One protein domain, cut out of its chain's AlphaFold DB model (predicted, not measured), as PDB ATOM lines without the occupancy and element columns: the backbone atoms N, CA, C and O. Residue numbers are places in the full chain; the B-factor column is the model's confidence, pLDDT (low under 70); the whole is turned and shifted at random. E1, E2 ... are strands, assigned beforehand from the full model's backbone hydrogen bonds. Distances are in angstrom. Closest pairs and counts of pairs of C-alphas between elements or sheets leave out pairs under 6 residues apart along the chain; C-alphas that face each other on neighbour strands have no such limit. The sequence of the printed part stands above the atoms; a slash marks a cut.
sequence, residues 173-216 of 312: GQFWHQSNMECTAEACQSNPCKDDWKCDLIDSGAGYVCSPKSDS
ATOM      1  N   GLY A 173     127.649 115.648 184.364       63.56
ATOM      2  CA  GLY A 173     127.559 114.353 183.676       63.56
ATOM      3  C   GLY A 173     128.140 114.324 182.255       63.56
ATOM      4  O   GLY A 173     127.822 113.409 181.502       63.56
ATOM      5  N   GLN A 174     128.959 115.309 181.867       70.50
ATOM      6  CA  GLN A 174     129.686 115.317 180.594       70.50
ATOM      7  C   GLN A 174     131.177 115.641 180.771       70.50
ATOM      8  O   GLN A 174     131.562 116.380 181.678       70.50
ATOM      9  N   PHE A 175     132.001 115.146 179.847       70.94
ATOM     10  CA  PHE A 175     133.461 115.247 179.839       70.94
ATOM     11  C   PHE A 175     133.952 115.946 178.567       70.94
ATOM     12  O   PHE A 175     133.358 115.788 177.503       70.94
ATOM     13  N   TRP A 176     135.031 116.725 178.667       71.62
ATOM     14  CA  TRP A 176     135.578 117.476 177.535       71.62
ATOM     15  C   TRP A 176     136.530 116.622 176.690       71.62
ATOM     16  O   TRP A 176     137.619 116.265 177.140       71.62
ATOM     17  N   HIS A 177     136.146 116.334 175.447       70.06
ATOM     18  CA  HIS A 177     136.950 115.553 174.512       70.06
ATOM     19  C   HIS A 177     137.850 116.470 173.674       70.06
ATOM     20  O   HIS A 177     137.425 116.995 172.642       70.06
ATOM     21  N   GLN A 178     139.102 116.661 174.109       67.25
ATOM     22  CA  GLN A 178     140.048 117.615 173.503       67.25
ATOM     23  C   GLN A 178     140.169 117.478 171.974       67.25
ATOM     24  O   GLN A 178     140.150 118.489 171.276       67.25
ATOM     25  N   SER A 179     140.222 116.249 171.450       65.94
ATOM     26  CA  SER A 179     140.393 115.968 170.015       65.94
ATOM     27  C   SER A 179     139.191 116.353 169.145       65.94
ATOM     28  O   SER A 179     139.364 116.600 167.956       65.94
ATOM     29  N   ASN A 180     137.984 116.414 169.726       65.75
ATOM     30  CA  ASN A 180     136.743 116.727 168.997       65.75
ATOM     31  C   ASN A 180     136.170 118.103 169.379       65.75
ATOM     32  O   ASN A 180     135.261 118.581 168.711       65.75
ATOM     33  N   MET A 181     136.690 118.733 170.439       73.25
ATOM     34  CA  MET A 181     136.201 120.001 171.002       73.25
ATOM     35  C   MET A 181     134.720 119.946 171.436       73.25
ATOM     36  O   MET A 181     133.985 120.930 171.354       73.25
ATOM     37  N   GLU A 182     134.283 118.779 171.918       73.75
ATOM     38  CA  GLU A 182     132.897 118.494 172.304       73.75
ATOM     39  C   GLU A 182     132.783 117.902 173.716       73.75
ATOM     40  O   GLU A 182     133.749 117.404 174.296       73.75
ATOM     41  N   CYS A 183     131.569 117.953 174.271       74.75
ATOM     42  CA  CYS A 183     131.234 117.372 175.569       74.75
ATOM     43  C   CYS A 183     130.537 116.015 175.395       74.75
ATOM     44  O   CYS A 183     129.366 115.986 175.007       74.75
ATOM     45  N   THR A 184     131.212 114.910 175.712       70.88
ATOM     46  CA  THR A 184     130.636 113.553 175.653       70.88
ATOM     47  C   THR A 184     130.023 113.161 176.998       70.88
ATOM     48  O   THR A 184     130.485 113.604 178.046       70.88
ATOM     49  N   ALA A 185     128.976 112.331 177.003       67.56
ATOM     50  CA  ALA A 185     128.440 111.747 178.244       67.56
ATOM     51  C   ALA A 185     129.260 110.535 178.731       67.56
ATOM     52  O   ALA A 185     129.200 110.163 179.899       67.56
ATOM     53  N   GLU A 186     130.044 109.928 177.838       71.25
ATOM     54  CA  GLU A 186     130.823 108.719 178.092       71.25
ATOM     55  C   GLU A 186     132.308 109.032 177.881       71.25
ATOM     56  O   GLU A 186     132.759 109.194 176.747       71.25
ATOM     57  N   ALA A 187     133.071 109.164 178.974       70.31
ATOM     58  CA  ALA A 187     134.455 109.642 178.905       70.31
ATOM     59  C   ALA A 187     135.371 108.708 178.101       70.31
ATOM     60  O   ALA A 187     136.121 109.171 177.252       70.31
ATOM     61  N   CYS A 188     135.297 107.397 178.353       77.44
ATOM     62  CA  CYS A 188     136.225 106.418 177.784       77.44
ATOM     63  C   CYS A 188     135.752 105.767 176.471       77.44
ATOM     64  O   CYS A 188     136.502 104.983 175.896       77.44
ATOM     65  N   GLN A 189     134.549 106.081 175.964       75.06
ATOM     66  CA  GLN A 189     133.975 105.405 174.784       75.06
ATOM     67  C   GLN A 189     134.795 105.639 173.499       75.06
ATOM     68  O   GLN A 189     134.896 104.745 172.663       75.06
ATOM     69  N   SER A 190     135.417 106.814 173.358       67.75
ATOM     70  CA  SER A 190     136.309 107.173 172.243       67.75
ATOM     71  C   SER A 190     137.806 107.004 172.550       67.75
ATOM     72  O   SER A 190     138.629 107.375 171.720       67.75
ATOM     73  N   ASN A 191     138.146 106.480 173.734       70.06
ATOM     74  CA  ASN A 191     139.473 106.504 174.357       70.06
ATOM     75  C   ASN A 191     140.229 107.854 174.216       70.06
ATOM     76  O   ASN A 191     141.089 107.998 173.349       70.06
ATOM     77  N   PRO A 192     139.973 108.846 175.091       72.56
ATOM     78  CA  PRO A 192     140.630 110.159 175.057       72.56
ATOM     79  C   PRO A 192     142.101 110.141 175.520       72.56
ATOM     80  O   PRO A 192     142.703 111.204 175.684       72.56
ATOM     81  N   CYS A 193     142.677 108.967 175.790       79.81
ATOM     82  CA  CYS A 193     144.062 108.812 176.215       79.81
ATOM     83  C   CYS A 193     145.016 108.696 175.015       79.81
ATOM     84  O   CYS A 193     144.672 108.161 173.961       79.81
ATOM     85  N   LYS A 194     146.241 109.209 175.174       77.94
ATOM     86  CA  LYS A 194     147.271 109.195 174.126       77.94
ATOM     87  C   LYS A 194     147.803 107.772 173.883       77.94
ATOM     88  O   LYS A 194     147.776 106.951 174.792       77.94
ATOM     89  N   ASP A 195     148.336 107.512 172.688       71.31
ATOM     90  CA  ASP A 195     149.157 106.334 172.351       71.31
ATOM     91  C   ASP A 195     148.587 104.985 172.846       71.31
ATOM     92  O   ASP A 195     149.295 104.171 173.430       71.31
ATOM     93  N   ASP A 196     147.288 104.763 172.624       71.06
ATOM     94  CA  ASP A 196     146.573 103.524 172.971       71.06
ATOM     95  C   ASP A 196     146.458 103.210 174.484       71.06
ATOM     96  O   ASP A 196     146.050 102.109 174.856       71.06
ATOM     97  N   TRP A 197     146.763 104.167 175.372       85.19
ATOM     98  CA  TRP A 197     146.667 104.022 176.835       85.19
ATOM     99  C   TRP A 197     145.255 103.643 177.315       85.19
ATOM    100  O   TRP A 197     144.254 103.899 176.645       85.19
ATOM    101  N   LYS A 198     145.163 103.033 178.500       83.88
ATOM    102  CA  LYS A 198     143.908 102.548 179.083       83.88
ATOM    103  C   LYS A 198     143.183 103.678 179.821       83.88
ATOM    104  O   LYS A 198     143.728 104.301 180.727       83.88
ATOM    105  N   CYS A 199     141.936 103.928 179.428       84.12
ATOM    106  CA  CYS A 199     141.046 104.886 180.080       84.12
ATOM    107  C   CYS A 199     140.194 104.172 181.137       84.12
ATOM    108  O   CYS A 199     139.371 103.324 180.795       84.12
ATOM    109  N   ASP A 200     140.376 104.534 182.406       83.75
ATOM    110  CA  ASP A 200     139.552 104.077 183.528       83.75
ATOM    111  C   ASP A 200     138.684 105.229 184.049       83.75
ATOM    112  O   ASP A 200     139.157 106.355 184.203       83.75
ATOM    113  N   LEU A 201     137.411 104.964 184.350       78.62
ATOM    114  CA  LEU A 201     136.537 105.945 185.002       78.62
ATOM    115  C   LEU A 201     136.889 106.069 186.488       78.62
ATOM    116  O   LEU A 201     137.154 105.075 187.157       78.62
ATOM    117  N   ILE A 202     136.839 107.290 187.024       77.25
ATOM    118  CA  ILE A 202     136.988 107.530 188.464       77.25
ATOM    119  C   ILE A 202     135.619 107.315 189.127       77.25
ATOM    120  O   ILE A 202     134.663 107.997 188.756       77.25
ATOM    121  N   ASP A 203     135.530 106.432 190.132       61.72
ATOM    122  CA  ASP A 203     134.272 106.002 190.786       61.72
ATOM    123  C   ASP A 203     133.354 107.151 191.246       61.72
ATOM    124  O   ASP A 203     132.131 107.023 191.267       61.72
ATOM    125  N   SER A 204     133.931 108.309 191.576       58.72
ATOM    126  CA  SER A 204     133.209 109.534 191.947       58.72
ATOM    127  C   SER A 204     132.463 110.218 190.785       58.72
ATOM    128  O   SER A 204     131.897 111.292 190.984       58.72
ATOM    129  N   GLY A 205     132.525 109.684 189.558       56.44
ATOM    130  CA  GLY A 205     131.955 110.286 188.343       56.44
ATOM    131  C   GLY A 205     132.636 111.590 187.896       56.44
ATOM    132  O   GLY A 205     132.138 112.277 187.007       56.44
ATOM    133  N   ALA A 206     133.760 111.950 188.522       58.28
ATOM    134  CA  ALA A 206     134.400 113.262 188.405       58.28
ATOM    135  C   ALA A 206     135.440 113.366 187.272       58.28
ATOM    136  O   ALA A 206     136.010 114.434 187.062       58.28
ATOM    137  N   GLY A 207     135.709 112.272 186.556       69.25
ATOM    138  CA  GLY A 207     136.683 112.235 185.469       69.25
ATOM    139  C   GLY A 207     137.050 110.814 185.052       69.25
ATOM    140  O   GLY A 207     136.425 109.838 185.473       69.25
ATOM    141  N   TYR A 208     138.104 110.727 184.252       77.00
ATOM    142  CA  TYR A 208     138.790 109.496 183.884       77.00
ATOM    143  C   TYR A 208     140.280 109.627 184.222       77.00
ATOM    144  O   TYR A 208     140.798 110.739 184.342       77.00
ATOM    145  N   VAL A 209     140.969 108.500 184.362       81.75
ATOM    146  CA  VAL A 209     142.427 108.429 184.462       81.75
ATOM    147  C   VAL A 209     142.970 107.630 183.282       81.75
ATOM    148  O   VAL A 209     142.442 106.576 182.935       81.75
ATOM    149  N   CYS A 210     144.026 108.146 182.658       85.12
ATOM    150  CA  CYS A 210     144.803 107.401 181.678       85.12
ATOM    151  C   CYS A 210     145.890 106.624 182.416       85.12
ATOM    152  O   CYS A 210     146.896 107.206 182.826       85.12
ATOM    153  N   SER A 211     145.689 105.322 182.594       83.25
ATOM    154  CA  SER A 211     146.778 104.416 182.941       83.25
ATOM    155  C   SER A 211     147.539 104.055 181.656       83.25
ATOM    156  O   SER A 211     146.921 103.940 180.592       83.25
ATOM    157  N   PRO A 212     148.871 103.864 181.693       85.44
ATOM    158  CA  PRO A 212     149.525 103.144 180.614       85.44
ATOM    159  C   PRO A 212     148.795 101.816 180.433       85.44
ATOM    160  O   PRO A 212     148.497 101.140 181.422       85.44
ATOM    161  N   LYS A 213     148.583 101.392 179.185       70.06
ATOM    162  CA  LYS A 213     148.656  99.953 178.966       70.06
ATOM    163  C   LYS A 213     150.088  99.582 179.341       70.06
ATOM    164  O   LYS A 213     151.022  99.894 178.608       70.06
ATOM    165  N   SER A 214     150.263  98.965 180.506       63.22
ATOM    166  CA  SER A 214     151.235  97.885 180.567       63.22
ATOM    167  C   SER A 214     150.917  96.967 179.397       63.22
ATOM    168  O   SER A 214     149.735  96.687 179.173       63.22
ATOM    169  N   ASP A 215     151.931  96.487 178.685       52.81
ATOM    170  CA  ASP A 215     151.739  95.263 177.926       52.81
ATOM    171  C   ASP A 215     151.291  94.210 178.940       52.81
ATOM    172  O   ASP A 215     152.081  93.720 179.751       52.81
ATOM    173  N   SER A 216     149.990  93.918 178.941       50.03
ATOM    174  CA  SER A 216     149.507  92.633 179.392       50.03
ATOM    175  C   SER A 216     150.097  91.637 178.407       50.03
ATOM    176  O   SER A 216     149.505  91.345 177.371       50.03
TER     177      SER A 216
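Overview. This is residues 173 to 216 of the 312 residues of the protein "EGF-like domain-containing protein" of Elysia chlorotica (UniProt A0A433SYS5). With little regular structure, the domain is two small strand hairpins, E1-E2 and E3-E4, set apart and joined by a long looping stretch, residues 185 to 197, in a flat outline. The printed part has 44 residues, with no named helix and strands E1, E2, E3, E4 in that order, each hairpin an antiparallel two-stranded sheet. The class is all strand, though the named elements hold only 14 residues; the whole is compact, radius of gyration of the C-alphas 10.6 A, spans 31 by 24 by 12 A.

Along the chain. E1, residues 175 to 177, begins at C-alpha (133.461, 115.247, 179.839) and, like E2, residues 182 to 184, measures 6.4 A. E3, residues 198 to 201, measures 10.0 A; E4, residues 208 to 211, measures 9.5 A and ends at C-alpha (146.778, 104.416, 182.941).

Arrangement. In the hairpin E1 and E2, at 132 degrees, N 175 and O 184 are 2.8 A apart, within hydrogen-bond range. In the hairpin E3 and E4, at 149 degrees, N 209 and O 200 are 2.8 A apart, also within range. E2 and E3 are apart.

Size, cuts and confidence. The farthest C-alphas, Met 181 and Ser 216, are 31.6 A apart. The printed part has no cut; E2 to E3 is a long link. Mean pLDDT of the printed part is 71.7, with residues 203 to 207 and 214 to 216 among those under 70.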